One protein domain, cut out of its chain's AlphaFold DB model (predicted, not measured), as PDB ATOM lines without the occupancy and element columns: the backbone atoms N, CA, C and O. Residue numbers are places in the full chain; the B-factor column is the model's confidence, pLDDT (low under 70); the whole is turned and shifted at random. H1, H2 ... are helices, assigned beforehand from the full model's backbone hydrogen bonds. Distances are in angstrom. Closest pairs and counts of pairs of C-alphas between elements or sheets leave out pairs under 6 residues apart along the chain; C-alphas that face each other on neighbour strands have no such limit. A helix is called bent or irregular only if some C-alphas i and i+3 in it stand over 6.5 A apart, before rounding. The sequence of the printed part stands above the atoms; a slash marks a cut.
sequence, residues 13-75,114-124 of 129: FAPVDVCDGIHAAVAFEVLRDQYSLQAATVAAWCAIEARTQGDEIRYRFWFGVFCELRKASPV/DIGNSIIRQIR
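Overview. This is residues 13 to 75 and 114 to 124 of the 129 residues of an uncharacterized protein of Rhizobium radiobacter (UniProt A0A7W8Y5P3). A helical hairpin, H1b and H2 side by side, makes the core; arm H1a of bent helix H1 folds across H2, and H3 packs on H1b. The 74 printed residues include three named helices, H1, H2, H3, and no named strand: all helix. The whole is compact, radius of gyration of the C-alphas 10.9 A, spanning 31 by 25 by 19 A.

Arrangement. H1, residues 24 to 52, assigned as one helix by its hydrogen bonds, is bent: C-alphas 34 and 37 are 9.5 A apart. Its arms are H1a, residues 24 to 34, and H1b, residues 37 to 52, itself irregular, with C-alphas 37 and 40 7.3 A apart. H1b and H2, residues 56 to 72, form a hairpin at a shallow tilt of 19 degrees, closest C-alphas Ala 47 and Tyr 59, 4.5 A. H1a touches H2 at a steep 56 degrees, closest C-alphas Phe 28 and Val 65, 5.9 A. H3, residues 115 to 124, touches residues 45 to 50 of H1b alone, closest C-alphas Cys 46 and Gly 116, 4.7 A. Every O i to N i+4 pair is within hydrogen-bond range in H1a, H2 and H3; in H1b, 11 of 12.

Along the chain. H1a begins at C-alpha 24 (4.801, 32.018, -14.729); H3 ends at C-alpha 124 (10.610, 42.492, -18.986). H1b measures 24.7 A and H2 24.3 A.

Size, cuts and confidence. Residues 76 to 113 are not printed; C-alphas 75 and 114 are 28.7 A apart. Residues 74 to 75 have pLDDT under 70.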
ATOM      1  N   PHE A  13      -2.443  19.162 -19.605       77.62
ATOM      2  CA  PHE A  13      -1.055  19.147 -20.023       77.62
ATOM      3  C   PHE A  13      -0.156  19.555 -18.858       77.62
ATOM      4  O   PHE A  13      -0.582  20.260 -17.940       77.62
ATOM      5  N   ALA A  14       1.111  19.140 -18.919       80.38
ATOM      6  CA  ALA A  14       2.095  19.538 -17.922       80.38
ATOM      7  C   ALA A  14       2.296  21.070 -17.943       80.38
ATOM      8  O   ALA A  14       2.384  21.657 -19.034       80.38
ATOM      9  N   PRO A  15       2.360  21.724 -16.772       76.56
ATOM     10  CA  PRO A  15       2.596  23.158 -16.686       76.56
ATOM     11  C   PRO A  15       3.968  23.524 -17.265       76.56
ATOM     12  O   PRO A  15       4.896  22.715 -17.275       76.56
ATOM     13  N   VAL A  16       4.065  24.741 -17.797       89.06
ATOM     14  CA  VAL A  16       5.322  25.345 -18.245       89.06
ATOM     15  C   VAL A  16       5.591  26.509 -17.304       89.06
ATOM     16  O   VAL A  16       4.863  27.498 -17.337       89.06
ATOM     17  N   ASP A  17       6.611  26.377 -16.460       90.44
ATOM     18  CA  ASP A  17       6.902  27.370 -15.420       90.44
ATOM     19  C   ASP A  17       7.710  28.559 -15.944       90.44
ATOM     20  O   ASP A  17       7.640  29.644 -15.375       90.44
ATOM     21  N   VAL A  18       8.462  28.384 -17.036       93.06
ATOM     22  CA  VAL A  18       9.283  29.439 -17.642       93.06
ATOM     23  C   VAL A  18       9.082  29.459 -19.151       93.06
ATOM     24  O   VAL A  18       9.230  28.434 -19.814       93.06
ATOM     25  N   CYS A  19       8.794  30.637 -19.700       91.75
ATOM     26  CA  CYS A  19       8.705  30.868 -21.137       91.75
ATOM     27  C   CYS A  19       9.397  32.179 -21.493       91.75
ATOM     28  O   CYS A  19       9.187  33.188 -20.825       91.75
ATOM     29  N   ASP A  20      10.252  32.162 -22.519       88.25
ATOM     30  CA  ASP A  20      11.023  33.337 -22.945       88.25
ATOM     31  C   ASP A  20      11.754  34.030 -21.771       88.25
ATOM     32  O   ASP A  20      11.804  35.256 -21.680       88.25
ATOM     33  N   GLY A  21      12.290  33.247 -20.829       88.94
ATOM     34  CA  GLY A  21      12.978  33.757 -19.637       88.94
ATOM     35  C   GLY A  21      12.071  34.387 -18.570       88.94
ATOM     36  O   GLY A  21      12.582  34.912 -17.587       88.94
ATOM     37  N   ILE A  22      10.746  34.335 -18.730       91.38
ATOM     38  CA  ILE A  22       9.771  34.834 -17.755       91.38
ATOM     39  C   ILE A  22       9.184  33.656 -16.983       91.38
ATOM     40  O   ILE A  22       8.652  32.718 -17.576       91.38
ATOM     41  N   HIS A  23       9.244  33.726 -15.654       94.56
ATOM     42  CA  HIS A  23       8.593  32.754 -14.781       94.56
ATOM     43  C   HIS A  23       7.075  33.001 -14.721       94.56
ATOM     44  O   HIS A  23       6.633  34.148 -14.628       94.56
ATOM     45  N   ALA A  24       6.263  31.942 -14.712       93.69
ATOM     46  CA  ALA A  24       4.801  32.018 -14.729       93.69
ATOM     47  C   ALA A  24       4.242  32.822 -13.542       93.69
ATOM     48  O   ALA A  24       3.319  33.614 -13.711       93.69
ATOM     49  N   ALA A  25       4.853  32.683 -12.361       92.81
ATOM     50  CA  ALA A  25       4.518  33.487 -11.179       92.81
ATOM     51  C   ALA A  25       4.740  34.996 -11.401       92.81
ATOM     52  O   ALA A  25       3.894  35.805 -11.034       92.81
ATOM     53  N   VAL A  26       5.833  35.375 -12.069       92.62
ATOM     54  CA  VAL A  26       6.124  36.780 -12.387       92.62
ATOM     55  C   VAL A  26       5.131  37.305 -13.421       92.62
ATOM     56  O   VAL A  26       4.571  38.383 -13.249       92.62
ATOM     57  N   ALA A  27       4.846  36.519 -14.464       93.56
ATOM     58  CA  ALA A  27       3.817  36.867 -15.441       93.56
ATOM     59  C   ALA A  27       2.451  37.072 -14.766       93.56
ATOM     60  O   ALA A  27       1.783  38.067 -15.036       93.56
ATOM     61  N   PHE A  28       2.060  36.180 -13.852       93.81
ATOM     62  CA  PHE A  28       0.834  36.299 -13.062       93.81
ATOM     63  C   PHE A  28       0.784  37.612 -12.272       93.81
ATOM     64  O   PHE A  28      -0.205  38.340 -12.365       93.81
ATOM     65  N   GLU A  29       1.833  37.931 -11.509       91.94
ATOM     66  CA  GLU A  29       1.861  39.129 -10.668       91.94
ATOM     67  C   GLU A  29       1.796  40.404 -11.500       91.94
ATOM     68  O   GLU A  29       0.961  41.269 -11.225       91.94
ATOM     69  N   VAL A  30       2.607  40.478 -12.557       90.25
ATOM     70  CA  VAL A  30       2.625  41.627 -13.461       90.25
ATOM     71  C   VAL A  30       1.284  41.770 -14.169       90.25
ATOM     72  O   VAL A  30       0.751  42.871 -14.225       90.25
ATOM     73  N   LEU A  31       0.673  40.689 -14.663       90.69
ATOM     74  CA  LEU A  31      -0.639  40.780 -15.310       90.69
ATOM     75  C   LEU A  31      -1.721  41.242 -14.333       90.69
ATOM     76  O   LEU A  31      -2.548  42.083 -14.688       90.69
ATOM     77  N   ARG A  32      -1.716  40.712 -13.107       89.56
ATOM     78  CA  ARG A  32      -2.666  41.088 -12.056       89.56
ATOM     79  C   ARG A  32      -2.548  42.571 -11.705       89.56
ATOM     80  O   ARG A  32      -3.567  43.253 -11.638       89.56
ATOM     81  N   ASP A  33      -1.330  43.072 -11.527       88.06
ATOM     82  CA  ASP A  33      -1.067  44.484 -11.238       88.06
ATOM     83  C   ASP A  33      -1.391  45.391 -12.438       88.06
ATOM     84  O   ASP A  33      -2.031  46.440 -12.315       88.06
ATOM     85  N   GLN A  34      -1.007  44.961 -13.643       85.62
ATOM     86  CA  GLN A  34      -1.094  45.786 -14.843       85.62
ATOM     87  C   GLN A  34      -2.482  45.802 -15.489       85.62
ATOM     88  O   GLN A  34      -2.859  46.775 -16.137       85.62
ATOM     89  N   TYR A  35      -3.268  44.747 -15.333       84.19
ATOM     90  CA  TYR A  35      -4.543  44.624 -16.039       84.19
ATOM     91  C   TYR A  35      -5.717  44.354 -15.108       84.19
ATOM     92  O   TYR A  35      -6.858  44.363 -15.570       84.19
ATOM     93  N   SER A  36      -5.472  44.174 -13.805       84.94
ATOM     94  CA  SER A  36      -6.505  43.991 -12.783       84.94
ATOM     95  C   SER A  36      -7.541  42.945 -13.227       84.94
ATOM     96  O   SER A  36      -7.196  41.788 -13.456       84.94
ATOM     97  N   LEU A  37      -8.801  43.346 -13.435       84.38
ATOM     98  CA  LEU A  37      -9.894  42.462 -13.860       84.38
ATOM     99  C   LEU A  37      -9.701  41.857 -15.262       84.38
ATOM    100  O   LEU A  37     -10.308  40.839 -15.581       84.38
ATOM    101  N   GLN A  38      -8.879  42.472 -16.115       86.19
ATOM    102  CA  GLN A  38      -8.620  42.012 -17.480       86.19
ATOM    103  C   GLN A  38      -7.382  41.111 -17.587       86.19
ATOM    104  O   GLN A  38      -7.112  40.596 -18.670       86.19
ATOM    105  N   ALA A  39      -6.663  40.860 -16.487       90.06
ATOM    106  CA  ALA A  39      -5.450  40.043 -16.473       90.06
ATOM    107  C   ALA A  39      -5.665  38.655 -17.097       90.06
ATOM    108  O   ALA A  39      -4.919  38.242 -17.985       90.06
ATOM    109  N   ALA A  40      -6.731  37.958 -16.684       91.19
ATOM    110  CA  ALA A  40      -7.075  36.652 -17.240       91.19
ATOM    111  C   ALA A  40      -7.386  36.741 -18.744       91.19
ATOM    112  O   ALA A  40      -6.941  35.903 -19.522       91.19
ATOM    113  N   THR A  41      -8.105  37.776 -19.178       90.62
ATOM    114  CA  THR A  41      -8.419  37.988 -20.598       90.62
ATOM    115  C   THR A  41      -7.153  38.175 -21.429       90.62
ATOM    116  O   THR A  41      -7.018  37.546 -22.473       90.62
ATOM    117  N   VAL A  42      -6.201  38.983 -20.956       90.88
ATOM    118  CA  VAL A  42      -4.915  39.196 -21.640       90.88
ATOM    119  C   VAL A  42      -4.136  37.884 -21.764       90.88
ATOM    120  O   VAL A  42      -3.691  37.540 -22.859       90.88
ATOM    121  N   ALA A  43      -4.034  37.105 -20.680       93.44
ATOM    122  CA  ALA A  43      -3.373  35.800 -20.709       93.44
ATOM    123  C   ALA A  43      -4.064  34.814 -21.673       93.44
ATOM    124  O   ALA A  43      -3.395  34.094 -22.414       93.44
ATOM    125  N   ALA A  44      -5.401  34.817 -21.723       93.06
ATOM    126  CA  ALA A  44      -6.163  33.989 -22.655       93.06
ATOM    127  C   ALA A  44      -5.880  34.353 -24.121       93.06
ATOM    128  O   ALA A  44      -5.714  33.457 -24.945       93.06
ATOM    129  N   TRP A  45      -5.779  35.644 -24.447       92.50
ATOM    130  CA  TRP A  45      -5.426  36.083 -25.799       92.50
ATOM    131  C   TRP A  45      -4.013  35.668 -26.202       92.50
ATOM    132  O   TRP A  45      -3.834  35.172 -27.312       92.50
ATOM    133  N   CYS A  46      -3.040  35.773 -25.292       92.69
ATOM    134  CA  CYS A  46      -1.680  35.284 -25.537       92.69
ATOM    135  C   CYS A  46      -1.663  33.769 -25.801       92.69
ATOM    136  O   CYS A  46      -0.962  33.297 -26.695       92.69
ATOM    137  N   ALA A  47      -2.478  32.996 -25.075       93.94
ATOM    138  CA  ALA A  47      -2.615  31.562 -25.314       93.94
ATOM    139  C   ALA A  47      -3.258  31.266 -26.682       93.94
ATOM    140  O   ALA A  47      -2.780  30.398 -27.412       93.94
ATOM    141  N   ILE A  48      -4.328  31.979 -27.048       91.94
ATOM    142  CA  ILE A  48      -4.991  31.811 -28.351       91.94
ATOM    143  C   ILE A  48      -4.014  32.113 -29.487       91.94
ATOM    144  O   ILE A  48      -3.919  31.313 -30.413       91.94
ATOM    145  N   GLU A  49      -3.263  33.209 -29.401       92.00
ATOM    146  CA  GLU A  49      -2.258  33.568 -30.401       92.00
ATOM    147  C   GLU A  49      -1.147  32.517 -30.519       92.00
ATOM    148  O   GLU A  49      -0.834  32.066 -31.617       92.00
ATOM    149  N   ALA A  50      -0.584  32.058 -29.401       92.50
ATOM    150  CA  ALA A  50       0.433  31.009 -29.436       92.50
ATOM    151  C   ALA A  50      -0.100  29.727 -30.099       92.50
ATOM    152  O   ALA A  50       0.575  29.109 -30.924       92.50
ATOM    153  N   ARG A  51      -1.359  29.367 -29.820       91.50
ATOM    154  CA  ARG A  51      -2.015  28.222 -30.454       91.50
ATOM    155  C   ARG A  51      -2.232  28.420 -31.953       91.50
ATOM    156  O   ARG A  51      -2.063  27.459 -32.699       91.50
ATOM    157  N   THR A  52      -2.603  29.619 -32.410       90.94
ATOM    158  CA  THR A  52      -2.764  29.893 -33.850       90.94
ATOM    159  C   THR A  52      -1.428  29.902 -34.589       90.94
ATOM    160  O   THR A  52      -1.394  29.555 -35.767       90.94
ATOM    161  N   GLN A  53      -0.333  30.228 -33.903       91.50
ATOM    162  CA  GLN A  53       1.034  30.155 -34.430       91.50
ATOM    163  C   GLN A  53       1.658  28.748 -34.331       91.50
ATOM    164  O   GLN A  53       2.741  28.526 -34.866       91.50
ATOM    165  N   GLY A  54       0.988  27.790 -33.679       92.06
ATOM    166  CA  GLY A  54       1.513  26.438 -33.465       92.06
ATOM    167  C   GLY A  54       2.611  26.346 -32.399       92.06
ATOM    168  O   GLY A  54       3.285  25.322 -32.312       92.06
ATOM    169  N   ASP A  55       2.790  27.383 -31.578       93.94
ATOM    170  CA  ASP A  55       3.746  27.388 -30.472       93.94
ATOM    171  C   ASP A  55       3.118  26.750 -29.225       93.94
ATOM    172  O   ASP A  55       2.422  27.391 -28.428       93.94
ATOM    173  N   GLU A  56       3.347  25.447 -29.069       93.06
ATOM    174  CA  GLU A  56       2.774  24.667 -27.972       93.06
ATOM    175  C   GLU A  56       3.315  25.093 -26.597       93.06
ATOM    176  O   GLU A  56       2.574  25.079 -25.611       93.06
ATOM    177  N   ILE A  57       4.587  25.498 -26.513       93.75
ATOM    178  CA  ILE A  57       5.226  25.880 -25.247       93.75
ATOM    179  C   ILE A  57       4.613  27.186 -24.749       93.75
ATOM    180  O   ILE A  57       4.136  27.244 -23.610       93.75
ATOM    181  N   ARG A  58       4.545  28.206 -25.614       93.75
ATOM    182  CA  ARG A  58       3.893  29.481 -25.285       93.75
ATOM    183  C   ARG A  58       2.415  29.292 -24.992       93.75
ATOM    184  O   ARG A  58       1.910  29.888 -24.042       93.75
ATOM    185  N   TYR A  59       1.722  28.442 -25.750       94.38
ATOM    186  CA  TYR A  59       0.318  28.135 -25.489       94.38
ATOM    187  C   TYR A  59       0.124  27.579 -24.075       94.38
ATOM    188  O   TYR A  59      -0.696  28.100 -23.316       94.38
ATOM    189  N   ARG A  60       0.893  26.551 -23.701       94.69
ATOM    190  CA  ARG A  60       0.793  25.901 -22.386       94.69
ATOM    191  C   ARG A  60       1.162  26.849 -21.250       94.69
ATOM    192  O   ARG A  60       0.468  26.857 -20.234       94.69
ATOM    193  N   PHE A  61       2.196  27.669 -21.438       95.25
ATOM    194  CA  PHE A  61       2.593  28.709 -20.490       95.25
ATOM    195  C   PHE A  61       1.456  29.710 -20.241       95.25
ATOM    196  O   PHE A  61       0.976  29.847 -19.114       95.25
ATOM    197  N   TRP A  62       0.962  30.362 -21.297       95.31
ATOM    198  CA  TRP A  62      -0.072  31.392 -21.177       95.31
ATOM    199  C   TRP A  62      -1.405  30.840 -20.685       95.31
ATOM    200  O   TRP A  62      -2.097  31.496 -19.905       95.31
ATOM    201  N   PHE A  63      -1.754  29.616 -21.082       94.25
ATOM    202  CA  PHE A  63      -2.950  28.956 -20.576       94.25
ATOM    203  C   PHE A  63      -2.837  28.625 -19.083       94.25
ATOM    204  O   PHE A  63      -3.805  28.809 -18.347       94.25
ATOM    205  N   GLY A  64      -1.661  28.194 -18.615       93.00
ATOM    206  CA  GLY A  64      -1.399  27.992 -17.188       93.00
ATOM    207  C   GLY A  64      -1.591  29.281 -16.385       93.00
ATOM    208  O   GLY A  64      -2.364  29.304 -15.427       93.00
ATOM    209  N   VAL A  65      -0.978  30.381 -16.837       93.88
ATOM    210  CA  VAL A  65      -1.124  31.709 -16.214       93.88
ATOM    211  C   VAL A  65      -2.588  32.166 -16.204       93.88
ATOM    212  O   VAL A  65      -3.085  32.645 -15.184       93.88
ATOM    213  N   PHE A  66      -3.316  31.965 -17.306       93.56
ATOM    214  CA  PHE A  66      -4.752  32.240 -17.382       93.56
ATOM    215  C   PHE A  66      -5.558  31.462 -16.333       93.56
ATOM    216  O   PHE A  66      -6.425  32.042 -15.675       93.56
ATOM    217  N   CYS A  67      -5.289  30.166 -16.169       91.06
ATOM    218  CA  CYS A  67      -5.988  29.335 -15.195       91.06
ATOM    219  C   CYS A  67      -5.762  29.820 -13.760       91.06
ATOM    220  O   CYS A  67      -6.725  29.893 -12.997       91.06
ATOM    221  N   GLU A  68      -4.538  30.205 -13.403       91.00
ATOM    222  CA  GLU A  68      -4.254  30.771 -12.080       91.00
ATOM    223  C   GLU A  68      -4.928  32.135 -11.885       91.00
ATOM    224  O   GLU A  68      -5.578  32.369 -10.865       91.00
ATOM    225  N   LEU A  69      -4.890  33.013 -12.892       90.94
ATOM    226  CA  LEU A  69      -5.589  34.303 -12.846       90.94
ATOM    227  C   LEU A  69      -7.107  34.136 -12.707       90.94
ATOM    228  O   LEU A  69      -7.745  34.893 -11.981       90.94
ATOM    229  N   ARG A  70      -7.701  33.125 -13.350       87.25
ATOM    230  CA  ARG A  70      -9.124  32.775 -13.202       87.25
ATOM    231  C   ARG A  70      -9.474  32.328 -11.786       87.25
ATOM    232  O   ARG A  70     -10.554  32.672 -11.321       87.25
ATOM    233  N   LYS A  71      -8.600  31.559 -11.128       85.56
ATOM    234  CA  LYS A  71      -8.796  31.123  -9.734       85.56
ATOM    235  C   LYS A  71      -8.672  32.292  -8.758       85.56
ATOM    236  O   LYS A  71      -9.407  32.345  -7.780       85.56
ATOM    237  N   ALA A  72      -7.739  33.206  -9.024       82.12
ATOM    238  CA  ALA A  72      -7.447  34.350  -8.166       82.12
ATOM    239  C   ALA A  72      -8.374  35.555  -8.398       82.12
ATOM    240  O   ALA A  72      -8.482  36.421  -7.531       82.12
ATOM    241  N   SER A  73      -9.021  35.643  -9.562       71.12
ATOM    242  CA  SER A  73      -9.985  36.703  -9.840       71.12
ATOM    243  C   SER A  73     -11.179  36.554  -8.899       71.12
ATOM    244  O   SER A  73     -11.700  35.440  -8.781       71.12
ATOM    245  N   PRO A  74     -11.684  37.647  -8.288       64.12
ATOM    246  CA  PRO A  74     -13.000  37.608  -7.678       64.12
ATOM    247  C   PRO A  74     -13.945  37.112  -8.763       64.12
ATOM    248  O   PRO A  74     -13.997  37.675  -9.862       64.12
ATOM    249  N   VAL A  75     -14.569  35.969  -8.493       56.09
ATOM    250  CA  VAL A  75     -15.538  35.359  -9.387       56.09
ATOM    251  C   VAL A  75     -16.531  36.473  -9.677       56.09
ATOM    252  O   VAL A  75     -17.229  36.933  -8.773       56.09
ATOM    253  N   ASP A 114       0.756  40.771 -32.558       81.38
ATOM    254  CA  ASP A 114       1.766  40.035 -31.794       81.38
ATOM    255  C   ASP A 114       1.627  40.341 -30.290       81.38
ATOM    256  O   ASP A 114       2.463  41.013 -29.663       81.38
ATOM    257  N   ILE A 115       0.473  39.974 -29.731       83.69
ATOM    258  CA  ILE A 115       0.085  40.335 -28.363       83.69
ATOM    259  C   ILE A 115       0.992  39.663 -27.327       83.69
ATOM    260  O   ILE A 115       1.433  40.320 -26.385       83.69
ATOM    261  N   GLY A 116       1.342  38.397 -27.535       80.38
ATOM    262  CA  GLY A 116       2.207  37.607 -26.673       80.38
ATOM    263  C   GLY A 116       3.592  38.228 -26.555       80.38
ATOM    264  O   GLY A 116       4.042  38.502 -25.443       80.38
ATOM    265  N   ASN A 117       4.245  38.557 -27.675       85.00
ATOM    266  CA  ASN A 117       5.551  39.223 -27.627       85.00
ATOM    267  C   ASN A 117       5.457  40.636 -27.037       85.00
ATOM    268  O   ASN A 117       6.356  41.063 -26.307       85.00
ATOM    269  N   SER A 118       4.365  41.361 -27.308       85.81
ATOM    270  CA  SER A 118       4.133  42.689 -26.726       85.81
ATOM    271  C   SER A 118       4.050  42.624 -25.198       85.81
ATOM    272  O   SER A 118       4.699  43.420 -24.517       85.81
ATOM    273  N   ILE A 119       3.322  41.638 -24.665       86.00
ATOM    274  CA  ILE A 119       3.196  41.388 -23.228       86.00
ATOM    275  C   ILE A 119       4.520  40.927 -22.617       86.00
ATOM    276  O   ILE A 119       4.922  41.471 -21.594       86.00
ATOM    277  N   ILE A 120       5.239  39.994 -23.249       86.44
ATOM    278  CA  ILE A 120       6.568  39.545 -22.790       86.44
ATOM    279  C   ILE A 120       7.514  40.738 -22.656       86.44
ATOM    280  O   ILE A 120       8.161  40.914 -21.624       86.44
ATOM    281  N   ARG A 121       7.570  41.595 -23.681       86.50
ATOM    282  CA  ARG A 121       8.410  42.795 -23.665       86.50
ATOM    283  C   ARG A 121       8.002  43.757 -22.551       86.50
ATOM    284  O   ARG A 121       8.873  44.306 -21.883       86.50
ATOM    285  N   GLN A 122       6.702  43.948 -22.340       85.44
ATOM    286  CA  GLN A 122       6.202  44.806 -21.270       85.44
ATOM    287  C   GLN A 122       6.545  44.253 -19.883       85.44
ATOM    288  O   GLN A 122       6.983  45.011 -19.026       85.44
ATOM    289  N   ILE A 123       6.410  42.942 -19.671       85.12
ATOM    290  CA  ILE A 123       6.799  42.292 -18.416       85.12
ATOM    291  C   ILE A 123       8.292  42.500 -18.147       85.12
ATOM    292  O   ILE A 123       8.654  42.934 -17.059       85.12
ATOM    293  N   ARG A 124       9.161  42.267 -19.140       86.62
ATOM    294  CA  ARG A 124      10.610  42.492 -18.986       86.62
ATOM    295  C   ARG A 124      10.935  43.944 -18.654       86.62
ATOM    296  O   ARG A 124      11.664  44.194 -17.705       86.62
TER     297      ARG A 124